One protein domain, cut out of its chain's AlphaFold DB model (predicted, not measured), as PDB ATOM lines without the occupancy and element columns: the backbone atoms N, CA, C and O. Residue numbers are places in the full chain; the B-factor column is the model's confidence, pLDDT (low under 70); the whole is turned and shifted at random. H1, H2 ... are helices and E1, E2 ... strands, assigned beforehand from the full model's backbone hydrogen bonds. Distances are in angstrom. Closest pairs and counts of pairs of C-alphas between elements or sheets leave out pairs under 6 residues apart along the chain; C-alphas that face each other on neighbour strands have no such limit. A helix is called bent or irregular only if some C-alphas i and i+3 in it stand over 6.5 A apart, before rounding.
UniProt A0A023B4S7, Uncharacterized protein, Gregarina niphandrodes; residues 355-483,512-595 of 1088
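Overview. This is residues 355 to 483 and 512 to 595 of the 1088 residues of an uncharacterized protein of Gregarina niphandrodes (UniProt A0A023B4S7). Two groups of crossed helices lie next to each other, with long loops running round and between them. In one group H1 is at the middle, with H2, H3 and the small hairpin of E1 and E2 round it and H4 beyond on the E1 side; in the other, H5 and H6 cross the long H8, and H7 lies beside H6. The printed part has 213 residues, in the order E1, E2, H1 to H8, of class mostly helix, with under half of the residues in named elements; the two strands make an antiparallel sheet, E1 - E2. The whole is compact, with a radius of gyration of the C-alphas of 17.4 A and spans of 53 by 42 by 40 A.

Along the chain. E1, residues 359 to 361, begins with C-alpha 359 at (180.700, 261.356, 206.614); E1 and E2, residues 367 to 369, are each 6.9 A long. H1, residues 382 to 394, is 18.2 A long, and H2, residues 409 to 421, 18.4 A. H3, residues 459 to 469, measures 15.3 A and H4, residues 471 to 483, 18.2 A. After the cut come H5, residues 512 to 520, 12.3 A; H6, residues 538 to 544, 11.4 A; and H7, residues 553 to 561, 12.4 A. H8, residues 577 to 594, is 26.0 A long and ends with C-alpha 594 at (180.552, 282.553, 220.651). H6 is irregular: C-alphas 539 and 542 are 7.2 A apart.

Arrangement. E1 and E2 form a hairpin, antiparallel at 149 degrees, with N 360 and O 368 3.0 A apart, within hydrogen-bond range. The closest C-alphas of E1 and H4, Val 361 and Gln 477, are 6.7 A apart. H1 touches H2, the closest C-alphas being those of Tyr 384 and Ala 413, 4.8 A, at a steep tilt of 55 degrees, opposite ways. H1 and H3 are close but not clearly touching, at Leu 385 and Phe 462, C-alphas 7.5 A apart. H5 touches residues 579 to 583 of H8, about perpendicular at 88 degrees; the closest C-alphas, Ile 518 and Arg 582, are 5.9 A apart. H6 touches residues 584 to 588 of H8, with C-alphas 541 and 584 closest at 6.9 A. H6 and H7 only just touch, with 3 pairs of C-alphas within 8 A, the closest those of Tyr 544 and Arg 556, 6.3 A. H1 and H8 are near each other, with 6 pairs of C-alphas within 10 A. Every O i to N i+4 pair is within hydrogen-bond range in H1, H2, H3, H4, H5, H7 and H8; H6 has 0 of 3, and 2 of 4 O i to N i+3 pairs.

Size, cuts and confidence. The two C-alphas farthest apart, those of Asn 483 and Gly 564, are 55.3 A apart. Residues 484 to 511 are not printed, and C-alphas 483 and 512 are 27.3 A apart across the cut. The longest link that is printed whole, H2 to H3, has 37 residues. The mean pLDDT of the printed part is 85.9, with 24 residues under 70, among them residues 437 to 446 and 563 to 567.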
ATOM      1  N   LEU A 355     186.235 256.510 195.865       87.50
ATOM      2  CA  LEU A 355     185.021 256.450 196.680       87.50
ATOM      3  C   LEU A 355     185.048 257.518 197.782       87.50
ATOM      4  O   LEU A 355     186.012 257.643 198.542       87.50
ATOM      5  N   LEU A 356     183.958 258.275 197.870       89.31
ATOM      6  CA  LEU A 356     183.770 259.328 198.856       89.31
ATOM      7  C   LEU A 356     183.329 258.731 200.206       89.31
ATOM      8  O   LEU A 356     182.394 257.926 200.225       89.31
ATOM      9  N   PRO A 357     183.911 259.132 201.350       91.06
ATOM     10  CA  PRO A 357     183.341 258.787 202.646       91.06
ATOM     11  C   PRO A 357     181.989 259.492 202.815       91.06
ATOM     12  O   PRO A 357     181.867 260.691 202.561       91.06
ATOM     13  N   SER A 358     180.971 258.768 203.288       90.69
ATOM     14  CA  SER A 358     179.635 259.344 203.509       90.69
ATOM     15  C   SER A 358     179.651 260.475 204.544       90.69
ATOM     16  O   SER A 358     178.900 261.442 204.419       90.69
ATOM     17  N   HIS A 359     180.545 260.386 205.533       94.25
ATOM     18  CA  HIS A 359     180.700 261.356 206.614       94.25
ATOM     19  C   HIS A 359     182.172 261.692 206.867       94.25
ATOM     20  O   HIS A 359     183.046 260.838 206.726       94.25
ATOM     21  N   LEU A 360     182.424 262.919 207.322       93.69
ATOM     22  CA  LEU A 360     183.700 263.362 207.890       93.69
ATOM     23  C   LEU A 360     183.493 263.832 209.334       93.69
ATOM     24  O   LEU A 360     182.364 264.113 209.745       93.69
ATOM     25  N   VAL A 361     184.580 263.911 210.106       93.56
ATOM     26  CA  VAL A 361     184.559 264.352 211.506       93.56
ATOM     27  C   VAL A 361     185.214 265.727 211.597       93.56
ATOM     28  O   VAL A 361     186.382 265.888 211.259       93.56
ATOM     29  N   GLY A 362     184.475 266.738 212.050       92.62
ATOM     30  CA  GLY A 362     185.042 268.064 212.289       92.62
ATOM     31  C   GLY A 362     186.021 268.080 213.467       92.62
ATOM     32  O   GLY A 362     186.020 267.190 214.316       92.62
ATOM     33  N   VAL A 363     186.806 269.150 213.581       89.12
ATOM     34  CA  VAL A 363     187.766 269.395 214.677       89.12
ATOM     35  C   VAL A 363     187.098 269.320 216.061       89.12
ATOM     36  O   VAL A 363     187.724 268.896 217.026       89.12
ATOM     37  N   GLY A 364     185.813 269.678 216.154       87.56
ATOM     38  CA  GLY A 364     185.000 269.542 217.371       87.56
ATOM     39  C   GLY A 364     184.387 268.152 217.612       87.56
ATOM     40  O   GLY A 364     183.492 268.042 218.439       87.56
ATOM     41  N   GLY A 365     184.773 267.115 216.860       91.12
ATOM     42  CA  GLY A 365     184.230 265.750 216.967       91.12
ATOM     43  C   GLY A 365     182.867 265.526 216.291       91.12
ATOM     44  O   GLY A 365     182.426 264.387 216.152       91.12
ATOM     45  N   ASN A 366     182.204 266.589 215.832       92.12
ATOM     46  CA  ASN A 366     180.905 266.504 215.164       92.12
ATOM     47  C   ASN A 366     181.028 265.854 213.780       92.12
ATOM     48  O   ASN A 366     181.802 266.315 212.940       92.12
ATOM     49  N   LYS A 367     180.223 264.820 213.518       94.81
ATOM     50  CA  LYS A 367     180.106 264.209 212.187       94.81
ATOM     51  C   LYS A 367     179.242 265.074 211.271       94.81
ATOM     52  O   LYS A 367     178.185 265.542 211.688       94.81
ATOM     53  N   PHE A 368     179.650 265.229 210.016       95.69
ATOM     54  CA  PHE A 368     178.843 265.859 208.969       95.69
ATOM     55  C   PHE A 368     178.869 265.030 207.683       95.69
ATOM     56  O   PHE A 368     179.889 264.434 207.335       95.69
ATOM     57  N   GLN A 369     177.734 264.980 206.983       96.56
ATOM     58  CA  GLN A 369     177.593 264.257 205.721       96.56
ATOM     59  C   GLN A 369     178.264 265.037 204.582       96.56
ATOM     60  O   GLN A 369     178.064 266.249 204.459       96.56
ATOM     61  N   VAL A 370     179.051 264.367 203.737       96.00
ATOM     62  CA  VAL A 370     179.735 265.039 202.614       96.00
ATOM     63  C   VAL A 370     178.769 265.251 201.449       96.00
ATOM     64  O   VAL A 370     178.603 266.376 200.979       96.00
ATOM     65  N   VAL A 371     178.098 264.177 201.035       96.38
ATOM     66  CA  VAL A 371     177.121 264.127 199.939       96.38
ATOM     67  C   VAL A 371     175.926 263.304 200.410       96.38
ATOM     68  O   VAL A 371     176.090 262.287 201.093       96.38
ATOM     69  N   LYS A 372     174.724 263.784 200.103       96.12
ATOM     70  CA  LYS A 372     173.455 263.099 200.346       96.12
ATOM     71  C   LYS A 372     172.977 262.400 199.076       96.12
ATOM     72  O   LYS A 372     173.331 262.801 197.975       96.12
ATOM     73  N   GLU A 373     172.151 261.371 199.229       94.69
ATOM     74  CA  GLU A 373     171.492 260.700 198.106       94.69
ATOM     75  C   GLU A 373     170.819 261.722 197.167       94.69
ATOM     76  O   GLU A 373     170.040 262.571 197.614       94.69
ATOM     77  N   GLY A 374     171.168 261.664 195.877       94.62
ATOM     78  CA  GLY A 374     170.720 262.616 194.853       94.62
ATOM     79  C   GLY A 374     171.615 263.850 194.662       94.62
ATOM     80  O   GLY A 374     171.316 264.680 193.805       94.62
ATOM     81  N   GLU A 375     172.709 263.989 195.416       96.62
ATOM     82  CA  GLU A 375     173.677 265.088 195.271       96.62
ATOM     83  C   GLU A 375     174.938 264.706 194.464       96.62
ATOM     84  O   GLU A 375     175.770 265.574 194.195       96.62
ATOM     85  N   ASP A 376     175.089 263.447 194.043       93.06
ATOM     86  CA  ASP A 376     176.309 262.923 193.400       93.06
ATOM     87  C   ASP A 376     176.671 263.630 192.077       93.06
ATOM     88  O   ASP A 376     177.846 263.862 191.775       93.06
ATOM     89  N   ASP A 377     175.657 264.057 191.322       94.25
ATOM     90  CA  ASP A 377     175.803 264.819 190.075       94.25
ATOM     91  C   ASP A 377     175.990 266.336 190.284       94.25
ATOM     92  O   ASP A 377     176.198 267.082 189.315       94.25
ATOM     93  N   LEU A 378     175.930 266.842 191.525       96.06
ATOM     94  CA  LEU A 378     176.038 268.278 191.780       96.06
ATOM     95  C   LEU A 378     177.427 268.806 191.418       96.06
ATOM     96  O   LEU A 378     178.458 268.425 191.974       96.06
ATOM     97  N   ARG A 379     177.438 269.787 190.511       97.00
ATOM     98  CA  ARG A 379     178.643 270.508 190.094       97.00
ATOM     99  C   ARG A 379     178.640 271.926 190.652       97.00
ATOM    100  O   ARG A 379     178.170 272.868 190.008       97.00
ATOM    101  N   ILE A 380     179.273 272.096 191.810       97.06
ATOM    102  CA  ILE A 380     179.309 273.361 192.557       97.06
ATOM    103  C   ILE A 380     180.665 274.073 192.360       97.06
ATOM    104  O   ILE A 380     181.711 273.417 192.353       97.06
ATOM    105  N   PRO A 381     180.711 275.413 192.184       95.56
ATOM    106  CA  PRO A 381     181.967 276.149 192.075       95.56
ATOM    107  C   PRO A 381     182.855 275.973 193.320       95.56
ATOM    108  O   PRO A 381     182.354 276.122 194.440       95.56
ATOM    109  N   PRO A 382     184.177 275.751 193.163       95.81
ATOM    110  CA  PRO A 382     185.049 275.297 194.254       95.81
ATOM    111  C   PRO A 382     185.002 276.162 195.517       95.81
ATOM    112  O   PRO A 382     185.063 275.651 196.633       95.81
ATOM    113  N   ARG A 383     184.860 277.485 195.356       95.00
ATOM    114  CA  ARG A 383     184.827 278.445 196.472       95.00
ATOM    115  C   ARG A 383     183.729 278.173 197.502       95.00
ATOM    116  O   ARG A 383     183.943 278.473 198.670       95.00
ATOM    117  N   TYR A 384     182.586 277.626 197.085       96.69
ATOM    118  CA  TYR A 384     181.486 277.312 197.999       96.69
ATOM    119  C   TYR A 384     181.717 275.983 198.719       96.69
ATOM    120  O   TYR A 384     181.419 275.895 199.902       96.69
ATOM    121  N   LEU A 385     182.290 274.987 198.033       97.50
ATOM    122  CA  LEU A 385     182.615 273.676 198.609       97.50
ATOM    123  C   LEU A 385     183.679 273.795 199.702       97.50
ATOM    124  O   LEU A 385     183.497 273.283 200.800       97.50
ATOM    125  N   VAL A 386     184.757 274.538 199.432       96.88
ATOM    126  CA  VAL A 386     185.821 274.783 200.418       96.88
ATOM    127  C   VAL A 386     185.323 275.644 201.586       96.88
ATOM    128  O   VAL A 386     185.683 275.397 202.730       96.88
ATOM    129  N   TRP A 387     184.447 276.621 201.335       96.56
ATOM    130  CA  TRP A 387     183.808 277.385 202.413       96.56
ATOM    131  C   TRP A 387     182.878 276.515 203.270       96.56
ATOM    132  O   TRP A 387     182.953 276.579 204.491       96.56
ATOM    133  N   ALA A 388     182.039 275.677 202.652       97.12
ATOM    134  CA  ALA A 388     181.154 274.762 203.368       97.12
ATOM    135  C   ALA A 388     181.953 273.740 204.189       97.12
ATOM    136  O   ALA A 388     181.601 273.485 205.338       97.12
ATOM    137  N   TYR A 389     183.062 273.225 203.646       97.12
ATOM    138  CA  TYR A 389     184.002 272.387 204.388       97.12
ATOM    139  C   TYR A 389     184.526 273.086 205.643       97.12
ATOM    140  O   TYR A 389     184.340 272.557 206.731       97.12
ATOM    141  N   ASP A 390     185.123 274.277 205.524       96.12
ATOM    142  CA  ASP A 390     185.700 274.985 206.675       96.12
ATOM    143  C   ASP A 390     184.638 275.295 207.751       96.12
ATOM    144  O   ASP A 390     184.889 275.134 208.947       96.12
ATOM    145  N   ILE A 391     183.430 275.690 207.329       95.31
ATOM    146  CA  ILE A 391     182.285 275.949 208.214       95.31
ATOM    147  C   ILE A 391     181.902 274.692 209.012       95.31
ATOM    148  O   ILE A 391     181.712 274.785 210.227       95.31
ATOM    149  N   LEU A 392     181.804 273.532 208.354       95.12
ATOM    150  CA  LEU A 392     181.434 272.256 208.980       95.12
ATOM    151  C   LEU A 392     182.572 271.684 209.836       95.12
ATOM    152  O   LEU A 392     182.353 271.293 210.982       95.12
ATOM    153  N   ASN A 393     183.798 271.700 209.311       94.88
ATOM    154  CA  ASN A 393     184.996 271.178 209.960       94.88
ATOM    155  C   ASN A 393     185.330 271.933 211.254       94.88
ATOM    156  O   ASN A 393     185.671 271.308 212.256       94.88
ATOM    157  N   HIS A 394     185.200 273.262 211.268       93.00
ATOM    158  CA  HIS A 394     185.498 274.082 212.448       93.00
ATOM    159  C   HIS A 394     184.252 274.524 213.241       93.00
ATOM    160  O   HIS A 394     184.388 275.238 214.235       93.00
ATOM    161  N   GLY A 395     183.044 274.111 212.837       92.50
ATOM    162  CA  GLY A 395     181.797 274.388 213.560       92.50
ATOM    163  C   GLY A 395     181.367 275.861 213.573       92.50
ATOM    164  O   GLY A 395     180.742 276.309 214.532       92.50
ATOM    165  N   TRP A 396     181.689 276.634 212.534       92.81
ATOM    166  CA  TRP A 396     181.452 278.086 212.462       92.81
ATOM    167  C   TRP A 396     180.006 278.472 212.104       92.81
ATOM    168  O   TRP A 396     179.757 279.356 211.276       92.81
ATOM    169  N   TRP A 397     179.029 277.818 212.729       89.06
ATOM    170  CA  TRP A 397     177.603 277.973 212.432       89.06
ATOM    171  C   TRP A 397     177.102 279.420 212.573       89.06
ATOM    172  O   TRP A 397     176.265 279.859 211.786       89.06
ATOM    173  N   GLY A 398     177.687 280.209 213.486       85.62
ATOM    174  CA  GLY A 398     177.364 281.632 213.671       85.62
ATOM    175  C   GLY A 398     177.690 282.543 212.473       85.62
ATOM    176  O   GLY A 398     177.313 283.713 212.474       85.62
ATOM    177  N   MET A 399     178.375 282.035 211.441       84.81
ATOM    178  CA  MET A 399     178.690 282.775 210.210       84.81
ATOM    179  C   MET A 399     177.658 282.593 209.087       84.81
ATOM    180  O   MET A 399     177.788 283.229 208.034       84.81
ATOM    181  N   ILE A 400     176.661 281.725 209.277       88.44
ATOM    182  CA  ILE A 400     175.723 281.308 208.234       88.44
ATOM    183  C   ILE A 400     174.403 282.099 208.366       88.44
ATOM    184  O   ILE A 400     173.699 281.946 209.360       88.44
ATOM    185  N   PRO A 401     174.003 282.926 207.376       83.81
ATOM    186  CA  PRO A 401     172.751 283.696 207.428       83.81
ATOM    187  C   PRO A 401     171.504 282.891 207.007       83.81
ATOM    188  O   PRO A 401     170.424 283.462 206.872       83.81
ATOM    189  N   ILE A 402     171.656 281.588 206.754       85.12
ATOM    190  CA  ILE A 402     170.629 280.674 206.238       85.12
ATOM    191  C   ILE A 402     170.435 279.490 207.194       85.12
ATOM    192  O   ILE A 402     171.391 279.018 207.814       85.12
ATOM    193  N   SER A 403     169.202 278.982 207.286       84.12
ATOM    194  CA  SER A 403     168.942 277.734 208.012       84.12
ATOM    195  C   SER A 403     169.684 276.586 207.324       84.12
ATOM    196  O   SER A 403     169.524 276.373 206.123       84.12
ATOM    197  N   SER A 404     170.543 275.904 208.079       84.12
ATOM    198  CA  SER A 404     171.549 274.963 207.564       84.12
ATOM    199  C   SER A 404     171.568 273.618 208.299       84.12
ATOM    200  O   SER A 404     172.389 272.756 207.991       84.12
ATOM    201  N   GLN A 405     170.648 273.409 209.246       88.31
ATOM    202  CA  GLN A 405     170.506 272.136 209.955       88.31
ATOM    203  C   GLN A 405     170.120 271.013 208.980       88.31
ATOM    204  O   GLN A 405     169.191 271.161 208.190       88.31
ATOM    205  N   GLY A 406     170.837 269.887 209.044       90.75
ATOM    206  CA  GLY A 406     170.569 268.704 208.218       90.75
ATOM    207  C   GLY A 406     171.009 268.798 206.749       90.75
ATOM    208  O   GLY A 406     170.660 267.912 205.969       90.75
ATOM    209  N   LEU A 407     171.759 269.837 206.359       96.31
ATOM    210  CA  LEU A 407     172.412 269.897 205.048       96.31
ATOM    211  C   LEU A 407     173.737 269.120 205.060       96.31
ATOM    212  O   LEU A 407     174.481 269.159 206.041       96.31
ATOM    213  N   SER A 408     174.050 268.465 203.943       97.12
ATOM    214  CA  SER A 408     175.395 267.965 203.648       97.12
ATOM    215  C   SER A 408     176.347 269.126 203.315       97.12
ATOM    216  O   SER A 408     175.932 270.281 203.164       97.12
ATOM    217  N   LEU A 409     177.631 268.821 203.118       97.44
ATOM    218  CA  LEU A 409     178.608 269.774 202.588       97.44
ATOM    219  C   LEU A 409     178.201 270.309 201.205       97.44
ATOM    220  O   LEU A 409     178.269 271.520 200.977       97.44
ATOM    221  N   PHE A 410     177.746 269.438 200.300       97.69
ATOM    222  CA  PHE A 410     177.298 269.843 198.964       97.69
ATOM    223  C   PHE A 410     175.996 270.659 199.012       97.69
ATOM    224  O   PHE A 410     175.944 271.742 198.426       97.69
ATOM    225  N   GLY A 411     174.997 270.241 199.790       97.69
ATOM    226  CA  GLY A 411     173.754 270.990 199.988       97.69
ATOM    227  C   GLY A 411     173.980 272.372 200.617       97.69
ATOM    228  O   GLY A 411     173.403 273.366 200.165       97.69
ATOM    229  N   LEU A 412     174.882 272.487 201.600       97.25
ATOM    230  CA  LEU A 412     175.276 273.775 202.187       97.25
ATOM    231  C   LEU A 412     175.980 274.675 201.159       97.25
ATOM    232  O   LEU A 412     175.665 275.864 201.057       97.25
ATOM    233  N   ALA A 413     176.894 274.118 200.359       97.44
ATOM    234  CA  ALA A 413     177.581 274.847 199.297       97.44
ATOM    235  C   ALA A 413     176.620 275.309 198.180       97.44
ATOM    236  O   ALA A 413     176.759 276.422 197.666       97.44
ATOM    237  N   GLN A 414     175.606 274.506 197.844       97.38
ATOM    238  CA  GLN A 414     174.562 274.868 196.884       97.38
ATOM    239  C   GLN A 414     173.692 276.011 197.421       97.38
ATOM    240  O   GLN A 414     173.482 277.002 196.722       97.38
ATOM    241  N   LYS A 415     173.246 275.941 198.682       97.19
ATOM    242  CA  LYS A 415     172.469 277.027 199.306       97.19
ATOM    243  C   LYS A 415     173.274 278.322 199.431       97.19
ATOM    244  O   LYS A 415     172.729 279.406 199.227       97.19
ATOM    245  N   ALA A 416     174.581 278.226 199.675       96.25
ATOM    246  CA  ALA A 416     175.495 279.364 199.621       96.25
ATOM    247  C   ALA A 416     175.567 279.987 198.207       96.25
ATOM    248  O   ALA A 416     175.535 281.213 198.060       96.25
ATOM    249  N   GLN A 417     175.600 279.163 197.155       96.38
ATOM    250  CA  GLN A 417     175.557 279.629 195.767       96.38
ATOM    251  C   GLN A 417     174.224 280.301 195.407       96.38
ATOM    252  O   GLN A 417     174.233 281.374 194.802       96.38
ATOM    253  N   GLU A 418     173.095 279.703 195.788       96.25
ATOM    254  CA  GLU A 418     171.754 280.268 195.586       96.25
ATOM    255  C   GLU A 418     171.595 281.623 196.293       96.25
ATOM    256  O   GLU A 418     171.078 282.573 195.706       96.25
ATOM    257  N   TRP A 419     172.103 281.748 197.525       95.06
ATOM    258  CA  TRP A 419     172.063 282.992 198.294       95.06
ATOM    259  C   TRP A 419     172.839 284.134 197.623       95.06
ATOM    260  O   TRP A 419     172.317 285.245 197.527       95.06
ATOM    261  N   GLU A 420     174.056 283.886 197.114       93.88
ATOM    262  CA  GLU A 420     174.784 284.907 196.337       93.88
ATOM    263  C   GLU A 420     174.088 285.231 195.003       93.88
ATOM    264  O   GLU A 420     174.060 286.394 194.597       93.88
ATOM    265  N   ALA A 421     173.493 284.237 194.333       93.38
ATOM    266  CA  ALA A 421     172.744 284.447 193.091       93.38
ATOM    267  C   ALA A 421     171.486 285.313 193.301       93.38
ATOM    268  O   ALA A 421     171.170 286.147 192.454       93.38
ATOM    269  N   GLY A 422     170.825 285.188 194.458       94.94
ATOM    270  CA  GLY A 422     169.731 286.062 194.899       94.94
ATOM    271  C   GLY A 422     170.159 287.474 195.331       94.94
ATOM    272  O   GLY A 422     169.337 288.228 195.847       94.94
ATOM    273  N   GLY A 423     171.432 287.850 195.164       91.06
ATOM    274  CA  GLY A 423     171.974 289.150 195.582       91.06
ATOM    275  C   GLY A 423     172.351 289.237 197.066       91.06
ATOM    276  O   GLY A 423     172.834 290.281 197.518       91.06
ATOM    277  N   GLY A 424     172.178 288.146 197.818       90.88
ATOM    278  CA  GLY A 424     172.681 288.000 199.177       90.88
ATOM    279  C   GLY A 424     174.210 288.025 199.229       90.88
ATOM    280  O   GLY A 424     174.911 287.883 198.227       90.88
ATOM    281  N   ARG A 425     174.763 288.239 200.425       88.50
ATOM    282  CA  ARG A 425     176.214 288.220 200.664       88.50
ATOM    283  C   ARG A 425     176.523 287.462 201.943       88.50
ATOM    284  O   ARG A 425     175.880 287.705 202.960       88.50
ATOM    285  N   MET A 426     177.518 286.581 201.903       90.12
ATOM    286  CA  MET A 426     178.060 285.910 203.089       90.12
ATOM    287  C   MET A 426     179.407 286.522 203.454       90.12
ATOM    288  O   MET A 426     180.299 286.658 202.615       90.12
ATOM    289  N   TYR A 427     179.553 286.920 204.717       86.44
ATOM    290  CA  TYR A 427     180.672 287.758 205.140       86.44
ATOM    291  C   TYR A 427     182.032 287.049 205.031       86.44
ATOM    292  O   TYR A 427     182.988 287.639 204.520       86.44
ATOM    293  N   SER A 428     182.094 285.780 205.455       89.00
ATOM    294  CA  SER A 428     183.286 284.922 205.396       89.00
ATOM    295  C   SER A 428     183.591 284.407 203.990       89.00
ATOM    296  O   SER A 428     184.756 284.411 203.601       89.00
ATOM    297  N   LEU A 429     182.580 284.032 203.198       90.56
ATOM    298  CA  LEU A 429     182.762 283.558 201.815       90.56
ATOM    299  C   LEU A 429     183.429 284.618 200.922       90.56
ATOM    300  O   LEU A 429     184.261 284.296 200.076       90.56
ATOM    301  N   LEU A 430     183.128 285.899 201.157       87.06
ATOM    302  CA  LEU A 430     183.766 287.032 200.478       87.06
ATOM    303  C   LEU A 430     185.192 287.340 200.979       87.06
ATOM    304  O   LEU A 430     185.729 288.408 200.670       87.06
ATOM    305  N   SER A 431     185.816 286.461 201.762       85.56
ATOM    306  CA  SER A 431     187.234 286.558 202.114       85.56
ATOM    307  C   SER A 431     188.145 286.060 200.983       85.56
ATOM    308  O   SER A 431     187.730 285.432 200.007       85.56
ATOM    309  N   SER A 432     189.425 286.396 201.093       83.25
ATOM    310  CA  SER A 432     190.460 286.084 200.106       83.25
ATOM    311  C   SER A 432     190.905 284.620 200.105       83.25
ATOM    312  O   SER A 432     191.445 284.167 199.098       83.25
ATOM    313  N   CYS A 433     190.679 283.855 201.180       86.88
ATOM    314  CA  CYS A 433     191.019 282.433 201.181       86.88
ATOM    315  C   CYS A 433     190.109 281.626 200.237       86.88
ATOM    316  O   CYS A 433     190.631 280.745 199.551       86.88
ATOM    317  N   TYR A 434     188.826 281.999 200.099       91.19
ATOM    318  CA  TYR A 434     187.863 281.376 199.169       91.19
ATOM    319  C   TYR A 434     187.762 282.067 197.802       91.19
ATOM    320  O   TYR A 434     187.538 281.398 196.797       91.19
ATOM    321  N   MET A 435     187.929 283.393 197.715       86.56
ATOM    322  CA  MET A 435     187.842 284.122 196.438       86.56
ATOM    323  C   MET A 435     189.208 284.338 195.784       86.56
ATOM    324  O   MET A 435     190.125 284.852 196.422       86.56
ATOM    325  N   CYS A 436     189.343 284.082 194.473       79.00
ATOM    326  CA  CYS A 436     190.594 284.403 193.778       79.00
ATOM    327  C   CYS A 436     190.790 285.919 193.609       79.00
ATOM    328  O   CYS A 436     190.302 286.555 192.676       79.00
ATOM    329  N   ARG A 437     191.538 286.491 194.556       66.25
ATOM    330  CA  ARG A 437     192.056 287.869 194.561       66.25
ATOM    331  C   ARG A 437     193.580 287.883 194.735       66.25
ATOM    332  O   ARG A 437     194.130 288.786 195.364       66.25
ATOM    333  N   GLU A 438     194.252 286.871 194.177       57.62
ATOM    334  CA  GLU A 438     195.704 286.629 194.287       57.62
ATOM    335  C   GLU A 438     196.556 287.827 193.853       57.62
ATOM    336  O   GLU A 438     197.657 288.032 194.352       57.62
ATOM    337  N   SER A 439     196.009 288.688 192.991       46.25
ATOM    338  CA  SER A 439     196.556 290.017 192.743       46.25
ATOM    339  C   SER A 439     195.534 291.101 193.084       46.25
ATOM    340  O   SER A 439     194.377 291.043 192.673       46.25
ATOM    341  N   VAL A 440     195.984 292.097 193.855       45.12
ATOM    342  CA  VAL A 440     195.198 293.215 194.407       45.12
ATOM    343  C   VAL A 440     194.265 293.827 193.352       45.12
ATOM    344  O   VAL A 440     194.699 294.565 192.468       45.12
ATOM    345  N   GLY A 441     192.972 293.499 193.439       48.22
ATOM    346  CA  GLY A 441     191.916 294.025 192.566       48.22
ATOM    347  C   GLY A 441     191.920 293.539 191.108       48.22
ATOM    348  O   GLY A 441     191.074 293.996 190.339       48.22
ATOM    349  N   ARG A 442     192.819 292.630 190.710       48.03
ATOM    350  CA  ARG A 442     192.828 292.055 189.360       48.03
ATOM    351  C   ARG A 442     192.237 290.647 189.414       48.03
ATOM    352  O   ARG A 442     192.785 289.758 190.063       48.03
ATOM    353  N   VAL A 443     191.134 290.456 188.689       58.19
ATOM    354  CA  VAL A 443     190.707 289.128 188.222       58.19
ATOM    355  C   VAL A 443     191.895 288.483 187.495       58.19
ATOM    356  O   VAL A 443     192.775 289.200 186.999       58.19
ATOM    357  N   HIS A 444     191.932 287.151 187.418       61.06
ATOM    358  CA  HIS A 444     192.854 286.455 186.521       61.06
ATOM    359  C   HIS A 444     192.942 287.139 185.157       61.06
ATOM    360  O   HIS A 444     191.968 287.726 184.669       61.06
ATOM    361  N   TYR A 445     194.120 287.058 184.533       66.69
ATOM    362  CA  TYR A 445     194.256 287.516 183.157       66.69
ATOM    363  C   TYR A 445     193.175 286.807 182.329       66.69
ATOM    364  O   TYR A 445     193.009 285.608 182.547       66.69
ATOM    365  N   PRO A 446     192.416 287.484 181.445       65.38
ATOM    366  CA  PRO A 446     191.356 286.824 180.689       65.38
ATOM    367  C   PRO A 446     191.902 285.556 180.031       65.38
ATOM    368  O   PRO A 446     192.838 285.636 179.234       65.38
ATOM    369  N   GLY A 447     191.387 284.408 180.474       70.56
ATOM    370  CA  GLY A 447     191.907 283.096 180.118       70.56
ATOM    371  C   GLY A 447     192.758 282.355 181.159       70.56
ATOM    372  O   GLY A 447     193.065 281.221 180.872       70.56
ATOM    373  N   THR A 448     193.136 282.844 182.347       76.00
ATOM    374  CA  THR A 448     193.784 281.983 183.379       76.00
ATOM    375  C   THR A 448     192.831 281.620 184.523       76.00
ATOM    376  O   THR A 448     191.890 282.357 184.811       76.00
ATOM    377  N   THR A 449     193.051 280.472 185.177       81.00
ATOM    378  CA  THR A 449     192.264 280.013 186.341       81.00
ATOM    379  C   THR A 449     193.177 279.500 187.452       81.00
ATOM    380  O   THR A 449     194.070 278.695 187.193       81.00
ATOM    381  N   CYS A 450     192.938 279.932 188.690       86.38
ATOM    382  CA  CYS A 450     193.317 279.202 189.903       86.38
ATOM    383  C   CYS A 450     192.211 278.196 190.269       86.38
ATOM    384  O   CYS A 450     191.110 278.261 189.719       86.38
ATOM    385  N   GLU A 451     192.451 277.342 191.265       86.50
ATOM    386  CA  GLU A 451     191.441 276.415 191.807       86.50
ATOM    387  C   GLU A 451     190.149 277.129 192.251       86.50
ATOM    388  O   GLU A 451     189.052 276.686 191.933       86.50
ATOM    389  N   ARG A 452     190.258 278.306 192.887       87.75
ATOM    390  CA  ARG A 452     189.106 279.108 193.359       87.75
ATOM    391  C   ARG A 452     188.191 279.629 192.240       87.75
ATOM    392  O   ARG A 452     187.064 280.038 192.512       87.75
ATOM    393  N   CYS A 453     188.697 279.682 191.007       85.12
ATOM    394  CA  CYS A 453     187.995 280.157 189.807       85.12
ATOM    395  C   CYS A 453     187.916 279.076 188.718       85.12
ATOM    396  O   CYS A 453     187.687 279.389 187.549       85.12
ATOM    397  N   GLU A 454     188.142 277.817 189.081       87.12
ATOM    398  CA  GLU A 454     187.986 276.688 188.176       87.12
ATOM    399  C   GLU A 454     186.499 276.430 187.873       87.12
ATOM    400  O   GLU A 454     185.602 276.909 188.574       87.12
ATOM    401  N   LYS A 455     186.228 275.659 186.813       89.00
ATOM    402  CA  LYS A 455     184.896 275.091 186.581       89.00
ATOM    403  C   LYS A 455     184.466 274.272 187.797       89.00
ATOM    404  O   LYS A 455     185.306 273.613 188.407       89.00
ATOM    405  N   SER A 456     183.164 274.277 188.073       94.50
ATOM    406  CA  SER A 456     182.537 273.504 189.142       94.50
ATOM    407  C   SER A 456     183.100 272.091 189.315       94.50
ATOM    408  O   SER A 456     183.301 271.375 188.328       94.50
ATOM    409  N   TRP A 457     183.304 271.703 190.572       96.06
ATOM    410  CA  TRP A 457     183.743 270.368 190.969       96.06
ATOM    411  C   TRP A 457     182.541 269.460 191.228       96.06
ATOM    412  O   TRP A 457     181.521 269.923 191.740       96.06
ATOM    413  N   ASN A 458     182.679 268.185 190.867       95.69
ATOM    414  CA  ASN A 458     181.840 267.095 191.375       95.69
ATOM    415  C   ASN A 458     182.419 266.574 192.718       95.69
ATOM    416  O   ASN A 458     183.511 267.008 193.116       95.69
ATOM    417  N   PRO A 459     181.741 265.645 193.417       95.69
ATOM    418  CA  PRO A 459     182.238 265.063 194.666       95.69
ATOM    419  C   PRO A 459     183.650 264.475 194.586       95.69
ATOM    420  O   PRO A 459     184.475 264.760 195.452       95.69
ATOM    421  N   GLU A 460     183.976 263.746 193.517       94.44
ATOM    422  CA  GLU A 460     185.315 263.179 193.286       94.44
ATOM    423  C   GLU A 460     186.404 264.263 193.210       94.44
ATOM    424  O   GLU A 460     187.465 264.146 193.824       94.44
ATOM    425  N   GLU A 461     186.158 265.346 192.461       94.75
ATOM    426  CA  GLU A 461     187.108 266.449 192.299       94.75
ATOM    427  C   GLU A 461     187.320 267.229 193.595       94.75
ATOM    428  O   GLU A 461     188.433 267.708 193.834       94.75
ATOM    429  N   PHE A 462     186.288 267.326 194.433       96.19
ATOM    430  CA  PHE A 462     186.403 267.864 195.782       96.19
ATOM    431  C   PHE A 462     187.174 266.912 196.709       96.19
ATOM    432  O   PHE A 462     188.080 267.354 197.408       96.19
ATOM    433  N   TRP A 463     186.904 265.605 196.666       95.31
ATOM    434  CA  TRP A 463     187.603 264.596 197.468       95.31
ATOM    435  C   TRP A 463     189.096 264.514 197.148       95.31
ATOM    436  O   TRP A 463     189.937 264.457 198.039       95.31
ATOM    437  N   GLU A 464     189.444 264.570 195.864       94.56
ATOM    438  CA  GLU A 464     190.823 264.625 195.379       94.56
ATOM    439  C   GLU A 464     191.545 265.907 195.845       94.56
ATOM    440  O   GLU A 464     192.750 265.896 196.098       94.56
ATOM    441  N   TRP A 465     190.826 267.029 195.981       95.38
ATOM    442  CA  TRP A 465     191.362 268.249 196.601       95.38
ATOM    443  C   TRP A 465     191.566 268.066 198.106       95.38
ATOM    444  O   TRP A 465     192.665 268.308 198.608       95.38
ATOM    445  N   LEU A 466     190.544 267.564 198.801       94.94
ATOM    446  CA  LEU A 466     190.533 267.418 200.250       94.94
ATOM    447  C   LEU A 466     191.630 266.461 200.736       94.94
ATOM    448  O   LEU A 466     192.421 266.833 201.601       94.94
ATOM    449  N   ARG A 467     191.755 265.283 200.107       94.06
ATOM    450  CA  ARG A 467     192.827 264.304 200.362       94.06
ATOM    451  C   ARG A 467     194.218 264.866 200.091       94.06
ATOM    452  O   ARG A 467     195.130 264.625 200.873       94.06
ATOM    453  N   SER A 468     194.400 265.636 199.013       93.25
ATOM    454  CA  SER A 468     195.701 266.250 198.708       93.25
ATOM    455  C   SER A 468     196.114 267.314 199.729       93.25
ATOM    456  O   SER A 468     197.293 267.676 199.747       93.25
ATOM    457  N   ARG A 469     195.169 267.867 200.495       90.31
ATOM    458  CA  ARG A 469     195.394 269.002 201.392       90.31
ATOM    459  C   ARG A 469     195.435 268.592 202.859       90.31
ATOM    460  O   ARG A 469     196.404 268.883 203.548       90.31
ATOM    461  N   HIS A 470     194.398 267.905 203.325       92.31
ATOM    462  CA  HIS A 470     194.207 267.517 204.724       92.31
ATOM    463  C   HIS A 470     194.578 266.054 204.970       92.31
ATOM    464  O   HIS A 470     193.973 265.412 205.824       92.31
ATOM    465  N   PHE A 471     195.549 265.530 204.215       92.69
ATOM    466  CA  PHE A 471     195.924 264.116 204.214       92.69
ATOM    467  C   PHE A 471     196.069 263.540 205.630       92.69
ATOM    468  O   PHE A 471     195.361 262.603 205.979       92.69
ATOM    469  N   GLU A 472     196.917 264.163 206.458       90.56
ATOM    470  CA  GLU A 472     197.192 263.734 207.837       90.56
ATOM    471  C   GLU A 472     195.929 263.759 208.717       90.56
ATOM    472  O   GLU A 472     195.682 262.821 209.462       90.56
ATOM    473  N   ASN A 473     195.085 264.795 208.602       89.94
ATOM    474  CA  ASN A 473     193.861 264.925 209.404       89.94
ATOM    475  C   ASN A 473     192.802 263.882 208.996       89.94
ATOM    476  O   ASN A 473     192.186 263.257 209.853       89.94
ATOM    477  N   ILE A 474     192.626 263.637 207.692       90.69
ATOM    478  CA  ILE A 474     191.737 262.583 207.176       90.69
ATOM    479  C   ILE A 474     192.228 261.205 207.631       90.69
ATOM    480  O   ILE A 474     191.441 260.395 208.118       90.69
ATOM    481  N   TYR A 475     193.528 260.948 207.495       91.25
ATOM    482  CA  TYR A 475     194.161 259.713 207.941       91.25
ATOM    483  C   TYR A 475     193.961 259.490 209.450       91.25
ATOM    484  O   TYR A 475     193.492 258.423 209.843       91.25
ATOM    485  N   ASP A 476     194.196 260.508 210.284       89.38
ATOM    486  CA  ASP A 476     193.971 260.460 211.733       89.38
ATOM    487  C   ASP A 476     192.504 260.176 212.090       89.38
ATOM    488  O   ASP A 476     192.225 259.377 212.988       89.38
ATOM    489  N   GLN A 477     191.553 260.817 211.401       87.00
ATOM    490  CA  GLN A 477     190.116 260.604 211.613       87.00
ATOM    491  C   GLN A 477     189.708 259.162 211.299       87.00
ATOM    492  O   GLN A 477     189.018 258.526 212.100       87.00
ATOM    493  N   LEU A 478     190.156 258.630 210.159       86.25
ATOM    494  CA  LEU A 478     189.854 257.259 209.753       86.25
ATOM    495  C   LEU A 478     190.542 256.241 210.681       86.25
ATOM    496  O   LEU A 478     189.898 255.294 211.122       86.25
ATOM    497  N   LYS A 479     191.799 256.484 211.077       88.94
ATOM    498  CA  LYS A 479     192.559 255.638 212.012       88.94
ATOM    499  C   LYS A 479     191.899 255.536 213.389       88.94
ATOM    500  O   LYS A 479     191.794 254.441 213.937       88.94
ATOM    501  N   ARG A 480     191.397 256.650 213.938       87.12
ATOM    502  CA  ARG A 480     190.626 256.647 215.200       87.12
ATOM    503  C   ARG A 480     189.333 255.839 215.081       87.12
ATOM    504  O   ARG A 480     188.957 255.176 216.039       87.12
ATOM    505  N   HIS A 481     188.688 255.858 213.913       81.19
ATOM    506  CA  HIS A 481     187.502 255.043 213.650       81.19
ATOM    507  C   HIS A 481     187.796 253.546 213.503       81.19
ATOM    508  O   HIS A 481     186.938 252.745 213.857       81.19
ATOM    509  N   THR A 482     188.977 253.157 213.018       82.12
ATOM    510  CA  THR A 482     189.372 251.740 212.914       82.12
ATOM    511  C   THR A 482     189.832 251.153 214.252       82.12
ATOM    512  O   THR A 482     189.612 249.974 214.506       82.12
ATOM    513  N   ASN A 483     190.448 251.963 215.121       78.94
ATOM    514  CA  ASN A 483     191.119 251.482 216.337       78.94
ATOM    515  C   ASN A 483     190.266 251.516 217.619       78.94
ATOM    516  O   ASN A 483     190.738 251.054 218.654       78.94
ATOM    517  N   ASN A 512     203.532 277.043 215.656       88.00
ATOM    518  CA  ASN A 512     203.332 275.822 214.872       88.00
ATOM    519  C   ASN A 512     201.878 275.328 214.926       88.00
ATOM    520  O   ASN A 512     201.407 274.690 213.987       88.00
ATOM    521  N   TRP A 513     201.138 275.632 215.995       88.69
ATOM    522  CA  TRP A 513     199.684 275.454 216.027       88.69
ATOM    523  C   TRP A 513     198.972 276.466 215.117       88.69
ATOM    524  O   TRP A 513     198.139 276.069 214.309       88.69
ATOM    525  N   LEU A 514     199.363 277.749 215.159       89.19
ATOM    526  CA  LEU A 514     198.809 278.773 214.261       89.19
ATOM    527  C   LEU A 514     199.060 278.464 212.780       89.19
ATOM    528  O   LEU A 514     198.163 278.674 211.976       89.19
ATOM    529  N   ILE A 515     200.248 277.971 212.415       89.38
ATOM    530  CA  ILE A 515     200.564 277.584 211.031       89.38
ATOM    531  C   ILE A 515     199.665 276.429 210.581       89.38
ATOM    532  O   ILE A 515     198.997 276.573 209.565       89.38
ATOM    533  N   ARG A 516     199.550 275.349 211.373       89.88
ATOM    534  CA  ARG A 516     198.638 274.228 211.068       89.88
ATOM    535  C   ARG A 516     197.203 274.704 210.838       89.88
ATOM    536  O   ARG A 516     196.614 274.392 209.811       89.88
ATOM    537  N   LEU A 517     196.694 275.555 211.726       89.19
ATOM    538  CA  LEU A 517     195.361 276.144 211.609       89.19
ATOM    539  C   LEU A 517     195.194 277.033 210.362       89.19
ATOM    540  O   LEU A 517     194.137 277.066 209.742       89.19
ATOM    541  N   ILE A 518     196.228 277.786 209.991       89.88
ATOM    542  CA  ILE A 518     196.232 278.639 208.797       89.88
ATOM    543  C   ILE A 518     196.273 277.792 207.517       89.88
ATOM    544  O   ILE A 518     195.610 278.137 206.535       89.88
ATOM    545  N   ASP A 519     197.007 276.683 207.519       88.69
ATOM    546  CA  ASP A 519     197.066 275.735 206.406       88.69
ATOM    547  C   ASP A 519     195.756 274.940 206.268       88.69
ATOM    548  O   ASP A 519     195.307 274.684 205.149       88.69
ATOM    549  N   GLU A 520     195.062 274.662 207.374       90.50
ATOM    550  CA  GLU A 520     193.737 274.027 207.386       90.50
ATOM    551  C   GLU A 520     192.623 274.858 206.717       90.50
ATOM    552  O   GLU A 520     191.635 274.282 206.282       90.50
ATOM    553  N   ILE A 521     192.771 276.180 206.570       90.50
ATOM    554  CA  ILE A 521     191.674 277.058 206.120       90.50
ATOM    555  C   ILE A 521     191.807 277.438 204.638       90.50
ATOM    556  O   ILE A 521     192.811 278.012 204.202       90.50
ATOM    557  N   GLY A 522     190.745 277.226 203.859       91.38
ATOM    558  CA  GLY A 522     190.648 277.646 202.460       91.38
ATOM    559  C   GLY A 522     191.561 276.882 201.488       91.38
ATOM    560  O   GLY A 522     192.004 275.774 201.743       91.38
ATOM    561  N   PHE A 523     191.850 277.484 200.329       89.75
ATOM    562  CA  PHE A 523     192.714 276.908 199.275       89.75
ATOM    563  C   PHE A 523     194.213 277.068 199.576       89.75
ATOM    564  O   PHE A 523     194.578 277.625 200.607       89.75
ATOM    565  N   ASP A 524     195.121 276.643 198.692       86.88
ATOM    566  CA  ASP A 524     196.568 276.812 198.912       86.88
ATOM    567  C   ASP A 524     197.001 278.285 198.986       86.88
ATOM    568  O   ASP A 524     196.400 279.173 198.364       86.88
ATOM    569  N   ILE A 525     198.027 278.569 199.795       84.12
ATOM    570  CA  ILE A 525     198.662 279.895 199.815       84.12
ATOM    571  C   ILE A 525     199.363 280.076 198.459       84.12
ATOM    572  O   ILE A 525     200.126 279.192 198.065       84.12
ATOM    573  N   PRO A 526     199.138 281.184 197.724       78.06
ATOM    574  CA  PRO A 526     199.766 281.373 196.421       78.06
ATOM    575  C   PRO A 526     201.295 281.377 196.544       78.06
ATOM    576  O   PRO A 526     201.877 282.275 197.154       78.06
ATOM    577  N   THR A 527     201.961 280.389 195.944       68.56
ATOM    578  CA  THR A 527     203.424 280.276 195.957       68.56
ATOM    579  C   THR A 527     204.040 281.373 195.086       68.56
ATOM    580  O   THR A 527     204.165 281.234 193.868       68.56
ATOM    581  N   GLY A 528     204.404 282.491 195.712       62.84
ATOM    582  CA  GLY A 528     204.934 283.682 195.055       62.84
ATOM    583  C   GLY A 528     206.089 284.319 195.825       62.84
ATOM    584  O   GLY A 528     206.418 283.913 196.936       62.84
ATOM    585  N   LYS A 529     206.730 285.315 195.196       58.59
ATOM    586  CA  LYS A 529     207.858 286.109 195.735       58.59
ATOM    587  C   LYS A 529     207.732 286.338 197.243       58.59
ATOM    588  O   LYS A 529     206.697 286.856 197.640       58.59
ATOM    589  N   LYS A 530     208.805 286.070 198.012       72.75
ATOM    590  CA  LYS A 530     208.920 286.336 199.464       72.75
ATOM    591  C   LYS A 530     208.183 287.627 199.847       72.75
ATOM    592  O   LYS A 530     208.708 288.724 199.641       72.75
ATOM    593  N   GLU A 531     206.947 287.487 200.323       79.81
ATOM    594  CA  GLU A 531     206.121 288.631 200.698       79.81
ATOM    595  C   GLU A 531     206.659 289.239 201.997       79.81
ATOM    596  O   GLU A 531     207.398 288.600 202.749       79.81
ATOM    597  N   ALA A 532     206.292 290.490 202.274       86.50
ATOM    598  CA  ALA A 532     206.539 291.039 203.598       86.50
ATOM    599  C   ALA A 532     205.716 290.248 204.626       86.50
ATOM    600  O   ALA A 532     204.515 290.053 204.447       86.50
ATOM    601  N   THR A 533     206.373 289.816 205.696       90.69
ATOM    602  CA  THR A 533     205.753 289.173 206.851       90.69
ATOM    603  C   THR A 533     205.418 290.217 207.923       90.69
ATOM    604  O   THR A 533     206.128 291.212 208.109       90.69
ATOM    605  N   PHE A 534     204.293 290.018 208.606       88.62
ATOM    606  CA  PHE A 534     203.635 290.995 209.473       88.62
ATOM    607  C   PHE A 534     203.375 290.425 210.872       88.62
ATOM    608  O   PHE A 534     202.973 289.272 211.018       88.62
ATOM    609  N   GLU A 535     203.617 291.221 211.910       89.38
ATOM    610  CA  GLU A 535     203.318 290.855 213.300       89.38
ATOM    611  C   GLU A 535     201.794 290.827 213.542       89.38
ATOM    612  O   GLU A 535     201.082 291.717 213.073       89.38
ATOM    613  N   ILE A 536     201.286 289.813 214.258       82.38
ATOM    614  CA  ILE A 536     199.857 289.733 214.614       82.38
ATOM    615  C   ILE A 536     199.534 290.848 215.610       82.38
ATOM    616  O   ILE A 536     200.215 291.002 216.621       82.38
ATOM    617  N   CYS A 537     198.460 291.590 215.350       77.06
ATOM    618  CA  CYS A 537     197.937 292.603 216.260       77.06
ATOM    619  C   CYS A 537     196.583 292.147 216.823       77.06
ATOM    620  O   CYS A 537     195.570 292.189 216.122       77.06
ATOM    621  N   ASP A 538     196.549 291.693 218.079       71.75
ATOM    622  CA  ASP A 538     195.331 291.129 218.683       71.75
ATOM    623  C   ASP A 538     194.198 292.161 218.828       71.75
ATOM    624  O   ASP A 538     193.037 291.838 218.573       71.75
ATOM    625  N   SER A 539     194.528 293.432 219.080       63.56
ATOM    626  CA  SER A 539     193.569 294.552 219.137       63.56
ATOM    627  C   SER A 539     192.992 294.971 217.771       63.56
ATOM    628  O   SER A 539     192.337 296.010 217.648       63.56
ATOM    629  N   ALA A 540     193.238 294.194 216.710       67.94
ATOM    630  CA  ALA A 540     192.705 294.456 215.378       67.94
ATOM    631  C   ALA A 540     191.411 293.689 215.047       67.94
ATOM    632  O   ALA A 540     190.726 294.116 214.121       67.94
ATOM    633  N   ILE A 541     191.045 292.611 215.764       77.25
ATOM    634  CA  ILE A 541     189.916 291.723 215.387       77.25
ATOM    635  C   ILE A 541     188.599 292.495 215.224       77.25
ATOM    636  O   ILE A 541     187.929 292.346 214.203       77.25
ATOM    637  N   GLU A 542     188.261 293.376 216.170       81.25
ATOM    638  CA  GLU A 542     187.032 294.186 216.139       81.25
ATOM    639  C   GLU A 542     186.899 295.021 214.857       81.25
ATOM    640  O   GLU A 542     185.809 295.172 214.304       81.25
ATOM    641  N   LYS A 543     188.027 295.501 214.314       83.81
ATOM    642  CA  LYS A 543     188.067 296.280 213.066       83.81
ATOM    643  C   LYS A 543     187.641 295.449 211.855       83.81
ATOM    644  O   LYS A 543     187.315 296.045 210.824       83.81
ATOM    645  N   TYR A 544     187.631 294.118 211.976       84.50
ATOM    646  CA  TYR A 544     187.189 293.167 210.960       84.50
ATOM    647  C   TYR A 544     185.792 292.577 211.179       84.50
ATOM    648  O   TYR A 544     185.310 291.868 210.299       84.50
ATOM    649  N   LEU A 545     185.108 292.884 212.282       86.25
ATOM    650  CA  LEU A 545     183.715 292.469 212.470       86.25
ATOM    651  C   LEU A 545     182.782 293.198 211.479       86.25
ATOM    652  O   LEU A 545     183.130 294.269 210.967       86.25
ATOM    653  N   PRO A 546     181.587 292.669 211.158       79.62
ATOM    654  CA  PRO A 546     180.611 293.379 210.328       79.62
ATOM    655  C   PRO A 546     180.275 294.773 210.894       79.62
ATOM    656  O   PRO A 546     180.031 294.927 212.085       79.62
ATOM    657  N   SER A 547     180.275 295.815 210.055       80.00
ATOM    658  CA  SER A 547     179.809 297.157 210.447       80.00
ATOM    659  C   SER A 547     179.281 297.936 209.242       80.00
ATOM    660  O   SER A 547     179.560 297.589 208.092       80.00
ATOM    661  N   THR A 548     178.520 298.999 209.512       67.38
ATOM    662  CA  THR A 548     177.682 299.736 208.547       67.38
ATOM    663  C   THR A 548     178.408 300.281 207.309       67.38
ATOM    664  O   THR A 548     177.760 300.502 206.290       67.38
ATOM    665  N   GLY A 549     179.734 300.455 207.352       65.31
ATOM    666  CA  GLY A 549     180.540 300.928 206.216       65.31
ATOM    667  C   GLY A 549     181.158 299.843 205.318       65.31
ATOM    668  O   GLY A 549     181.616 300.167 204.226       65.31
ATOM    669  N   TYR A 550     181.198 298.569 205.737       67.19
ATOM    670  CA  TYR A 550     181.907 297.507 205.002       67.19
ATOM    671  C   TYR A 550     181.111 296.196 204.944       67.19
ATOM    672  O   TYR A 550     181.241 295.320 205.798       67.19
ATOM    673  N   GLN A 551     180.358 296.019 203.856       66.38
ATOM    674  CA  GLN A 551     179.516 294.841 203.588       66.38
ATOM    675  C   GLN A 551     180.288 293.554 203.203       66.38
ATOM    676  O   GLN A 551     179.675 292.586 202.762       66.38
ATOM    677  N   SER A 552     181.625 293.523 203.286       79.25
ATOM    678  CA  SER A 552     182.421 292.314 203.000       79.25
ATOM    679  C   SER A 552     183.759 292.306 203.737       79.25
ATOM    680  O   SER A 552     184.385 293.356 203.911       79.25
ATOM    681  N   LEU A 553     184.228 291.114 204.112       83.75
ATOM    682  CA  LEU A 553     185.512 290.937 204.787       83.75
ATOM    683  C   LEU A 553     186.698 291.292 203.873       83.75
ATOM    684  O   LEU A 553     187.608 291.999 204.302       83.75
ATOM    685  N   SER A 554     186.658 290.944 202.576       81.19
ATOM    686  CA  SER A 554     187.693 291.405 201.633       81.19
ATOM    687  C   SER A 554     187.729 292.931 201.477       81.19
ATOM    688  O   SER A 554     188.817 293.478 201.307       81.19
ATOM    689  N   GLY A 555     186.601 293.643 201.591       78.94
ATOM    690  CA  GLY A 555     186.598 295.112 201.615       78.94
ATOM    691  C   GLY A 555     187.413 295.684 202.781       78.94
ATOM    692  O   GLY A 555     188.142 296.660 202.605       78.94
ATOM    693  N   ARG A 556     187.365 295.024 203.945       84.25
ATOM    694  CA  ARG A 556     188.175 295.387 205.115       84.25
ATOM    695  C   ARG A 556     189.638 294.989 204.988       84.25
ATOM    696  O   ARG A 556     190.495 295.802 205.312       84.25
ATOM    697  N   PHE A 557     189.938 293.789 204.485       84.25
ATOM    698  CA  PHE A 557     191.323 293.403 204.191       84.25
ATOM    699  C   PHE A 557     191.968 294.387 203.216       84.25
ATOM    700  O   PHE A 557     193.057 294.880 203.482       84.25
ATOM    701  N   MET A 558     191.268 294.767 202.144       79.00
ATOM    702  CA  MET A 558     191.735 295.813 201.231       79.00
ATOM    703  C   MET A 558     191.990 297.133 201.974       79.00
ATOM    704  O   MET A 558     193.081 297.679 201.860       79.00
ATOM    705  N   ALA A 559     191.047 297.613 202.794       80.25
ATOM    706  CA  ALA A 559     191.219 298.841 203.579       80.25
ATOM    707  C   ALA A 559     192.390 298.789 204.587       80.25
ATOM    708  O   ALA A 559     192.980 299.825 204.892       80.25
ATOM    709  N   PHE A 560     192.726 297.602 205.097       80.56
ATOM    710  CA  PHE A 560     193.836 297.369 206.022       80.56
ATOM    711  C   PHE A 560     195.198 297.284 205.316       80.56
ATOM    712  O   PHE A 560     196.178 297.826 205.818       80.56
ATOM    713  N   TRP A 561     195.262 296.643 204.145       79.00
ATOM    714  CA  TRP A 561     196.502 296.471 203.380       79.00
ATOM    715  C   TRP A 561     196.848 297.653 202.456       79.00
ATOM    716  O   TRP A 561     197.906 297.628 201.826       79.00
ATOM    717  N   ILE A 562     195.999 298.686 202.353       75.94
ATOM    718  CA  ILE A 562     196.319 299.914 201.604       75.94
ATOM    719  C   ILE A 562     197.524 300.630 202.255       75.94
ATOM    720  O   ILE A 562     197.447 301.022 203.425       75.94
ATOM    721  N   PRO A 563     198.632 300.851 201.515       56.22
ATOM    722  CA  PRO A 563     199.780 301.598 202.021       56.22
ATOM    723  C   PRO A 563     199.388 303.022 202.432       56.22
ATOM    724  O   PRO A 563     198.706 303.721 201.687       56.22
ATOM    725  N   GLY A 564     199.833 303.453 203.614       53.28
ATOM    726  CA  GLY A 564     199.567 304.792 204.164       53.28
ATOM    727  C   GLY A 564     198.927 304.791 205.556       53.28
ATOM    728  O   GLY A 564     199.058 305.768 206.284       53.28
ATOM    729  N   ARG A 565     198.306 303.683 205.987       54.44
ATOM    730  CA  ARG A 565     197.846 303.500 207.378       54.44
ATOM    731  C   ARG A 565     198.870 302.663 208.152       54.44
ATOM    732  O   ARG A 565     198.941 301.453 207.975       54.44
ATOM    733  N   GLN A 566     199.678 303.310 208.997       52.31
ATOM    734  CA  GLN A 566     200.860 302.747 209.687       52.31
ATOM    735  C   GLN A 566     200.553 301.706 210.800       52.31
ATOM    736  O   GLN A 566     201.175 301.735 211.857       52.31
ATOM    737  N   MET A 567     199.592 300.794 210.621       58.62
ATOM    738  CA  MET A 567     199.115 299.916 211.710       58.62
ATOM    739  C   MET A 567     199.706 298.501 211.756       58.62
ATOM    740  O   MET A 567     199.351 297.750 212.660       58.62
ATOM    741  N   VAL A 568     200.603 298.122 210.838       72.69
ATOM    742  CA  VAL A 568     201.174 296.761 210.811       72.69
ATOM    743  C   VAL A 568     202.695 296.799 210.765       72.69
ATOM    744  O   VAL A 568     203.302 297.229 209.782       72.69
ATOM    745  N   LYS A 569     203.320 296.326 211.844       84.56
ATOM    746  CA  LYS A 569     204.772 296.208 211.956       84.56
ATOM    747  C   LYS A 569     205.241 295.017 211.119       84.56
ATOM    748  O   LYS A 569     204.805 293.884 211.329       84.56
ATOM    749  N   LYS A 570     206.124 295.275 210.149       89.19
ATOM    750  CA  LYS A 570     206.830 294.202 209.438       89.19
ATOM    751  C   LYS A 570     207.717 293.465 210.439       89.19
ATOM    752  O   LYS A 570     208.433 294.105 211.206       89.19
ATOM    753  N   SER A 571     207.679 292.141 210.413       89.44
ATOM    754  CA  SER A 571     208.468 291.286 211.294       89.44
ATOM    755  C   SER A 571     208.964 290.090 210.491       89.44
ATOM    756  O   SER A 571     208.130 289.437 209.871       89.44
ATOM    757  N   PRO A 572     210.268 289.747 210.508       87.75
ATOM    758  CA  PRO A 572     210.762 288.547 209.828       87.75
ATOM    759  C   PRO A 572     210.092 287.273 210.371       87.75
ATOM    760  O   PRO A 572     209.848 286.345 209.609       87.75
ATOM    761  N   ASN A 573     209.689 287.292 211.647       88.56
ATOM    762  CA  ASN A 573     208.933 286.237 212.325       88.56
ATOM    763  C   ASN A 573     207.411 286.476 212.266       88.56
ATOM    764  O   ASN A 573     206.663 285.960 213.094       88.56
ATOM    765  N   GLY A 574     206.938 287.313 211.344       90.19
ATOM    766  CA  GLY A 574     205.520 287.572 211.128       90.19
ATOM    767  C   GLY A 574     204.828 286.473 210.322       90.19
ATOM    768  O   GLY A 574     205.370 285.385 210.123       90.19
ATOM    769  N   PHE A 575     203.635 286.788 209.839       90.81
ATOM    770  CA  PHE A 575     202.867 285.991 208.887       90.81
ATOM    771  C   PHE A 575     202.751 286.750 207.561       90.81
ATOM    772  O   PHE A 575     202.676 287.982 207.567       90.81
ATOM    773  N   CYS A 576     202.776 286.060 206.421       90.75
ATOM    774  CA  CYS A 576     202.533 286.703 205.131       90.75
ATOM    775  C   CYS A 576     201.082 287.204 205.045       90.75
ATOM    776  O   CYS A 576     200.245 286.925 205.911       90.75
ATOM    777  N   ARG A 577     200.754 287.960 203.991       89.12
ATOM    778  CA  ARG A 577     199.419 288.553 203.851       89.12
ATOM    779  C   ARG A 577     198.308 287.497 203.915       89.12
ATOM    780  O   ARG A 577     197.314 287.701 204.605       89.12
ATOM    781  N   TRP A 578     198.488 286.380 203.215       87.81
ATOM    782  CA  TRP A 578     197.501 285.299 203.108       87.81
ATOM    783  C   TRP A 578     197.283 284.560 204.426       87.81
ATOM    784  O   TRP A 578     196.143 284.304 204.808       87.81
ATOM    785  N   GLU A 579     198.372 284.274 205.136       91.44
ATOM    786  CA  GLU A 579     198.355 283.660 206.463       91.44
ATOM    787  C   GLU A 579     197.596 284.542 207.470       91.44
ATOM    788  O   GLU A 579     196.701 284.078 208.177       91.44
ATOM    789  N   HIS A 580     197.889 285.846 207.471       89.19
ATOM    790  CA  HIS A 580     197.233 286.822 208.341       89.19
ATOM    791  C   HIS A 580     195.740 287.007 208.000       89.19
ATOM    792  O   HIS A 580     194.908 287.132 208.900       89.19
ATOM    793  N   GLU A 581     195.369 286.989 206.714       89.62
ATOM    794  CA  GLU A 581     193.963 287.032 206.282       89.62
ATOM    795  C   GLU A 581     193.180 285.789 206.764       89.62
ATOM    796  O   GLU A 581     192.068 285.940 207.271       89.62
ATOM    797  N   ARG A 582     193.758 284.578 206.712       92.06
ATOM    798  CA  ARG A 582     193.117 283.352 207.242       92.06
ATOM    799  C   ARG A 582     192.973 283.348 208.752       92.06
ATOM    800  O   ARG A 582     191.903 283.015 209.253       92.06
ATOM    801  N   LEU A 583     194.011 283.763 209.476       91.19
ATOM    802  CA  LEU A 583     193.951 283.856 210.933       91.19
ATOM    803  C   LEU A 583     192.828 284.799 211.394       91.19
ATOM    804  O   LEU A 583     192.167 284.548 212.401       91.19
ATOM    805  N   ILE A 584     192.569 285.867 210.638       90.00
ATOM    806  CA  ILE A 584     191.439 286.762 210.894       90.00
ATOM    807  C   ILE A 584     190.099 286.098 210.553       90.00
ATOM    808  O   ILE A 584     189.165 286.236 211.340       90.00
ATOM    809  N   VAL A 585     189.991 285.342 209.451       91.06
ATOM    810  CA  VAL A 585     188.781 284.545 209.143       91.06
ATOM    811  C   VAL A 585     188.469 283.569 210.282       91.06
ATOM    812  O   VAL A 585     187.334 283.565 210.759       91.06
ATOM    813  N   TYR A 586     189.464 282.829 210.783       91.44
ATOM    814  CA  TYR A 586     189.316 281.947 211.947       91.44
ATOM    815  C   TYR A 586     188.799 282.701 213.178       91.44
ATOM    816  O   TYR A 586     187.800 282.315 213.789       91.44
ATOM    817  N   ARG A 587     189.472 283.803 213.537       90.31
ATOM    818  CA  ARG A 587     189.176 284.588 214.745       90.31
ATOM    819  C   ARG A 587     187.780 285.208 214.707       90.31
ATOM    820  O   ARG A 587     187.071 285.123 215.703       90.31
ATOM    821  N   ILE A 588     187.364 285.775 213.570       88.44
ATOM    822  CA  ILE A 588     186.001 286.304 213.389       88.44
ATOM    823  C   ILE A 588     184.978 285.178 213.498       88.44
ATOM    824  O   ILE A 588     183.987 285.337 214.197       88.44
ATOM    825  N   SER A 589     185.211 284.050 212.828       87.69
ATOM    826  CA  SER A 589     184.230 282.964 212.771       87.69
ATOM    827  C   SER A 589     184.043 282.290 214.134       87.69
ATOM    828  O   SER A 589     182.914 282.026 214.544       87.69
ATOM    829  N   SER A 590     185.133 282.134 214.891       87.06
ATOM    830  CA  SER A 590     185.107 281.705 216.295       87.06
ATOM    831  C   SER A 590     184.361 282.715 217.177       87.06
ATOM    832  O   SER A 590     183.463 282.346 217.927       87.06
ATOM    833  N   TYR A 591     184.672 284.008 217.046       87.88
ATOM    834  CA  TYR A 591     184.032 285.078 217.819       87.88
ATOM    835  C   TYR A 591     182.526 285.195 217.539       87.88
ATOM    836  O   TYR A 591     181.732 285.291 218.468       87.88
ATOM    837  N   CYS A 592     182.113 285.135 216.270       85.12
ATOM    838  CA  CYS A 592     180.705 285.151 215.886       85.12
ATOM    839  C   CYS A 592     179.959 283.902 216.364       85.12
ATOM    840  O   CYS A 592     178.802 284.024 216.736       85.12
ATOM    841  N   THR A 593     180.606 282.734 216.413       84.62
ATOM    842  CA  THR A 593     179.997 281.514 216.976       84.62
ATOM    843  C   THR A 593     179.758 281.658 218.483       84.62
ATOM    844  O   THR A 593     178.688 281.298 218.961       84.62
ATOM    845  N   ASN A 594     180.683 282.292 219.210       83.19
ATOM    846  CA  ASN A 594     180.552 282.553 220.651       83.19
ATOM    847  C   ASN A 594     179.592 283.708 221.007       83.19
ATOM    848  O   ASN A 594     179.267 283.879 222.176       83.19
ATOM    849  N   LEU A 595     179.176 284.534 220.038       75.94
ATOM    850  CA  LEU A 595     178.270 285.673 220.263       75.94
ATOM    851  C   LEU A 595     176.782 285.346 220.089       75.94
ATOM    852  O   LEU A 595     175.949 286.196 220.408       75.94
TER     853      LEU A 595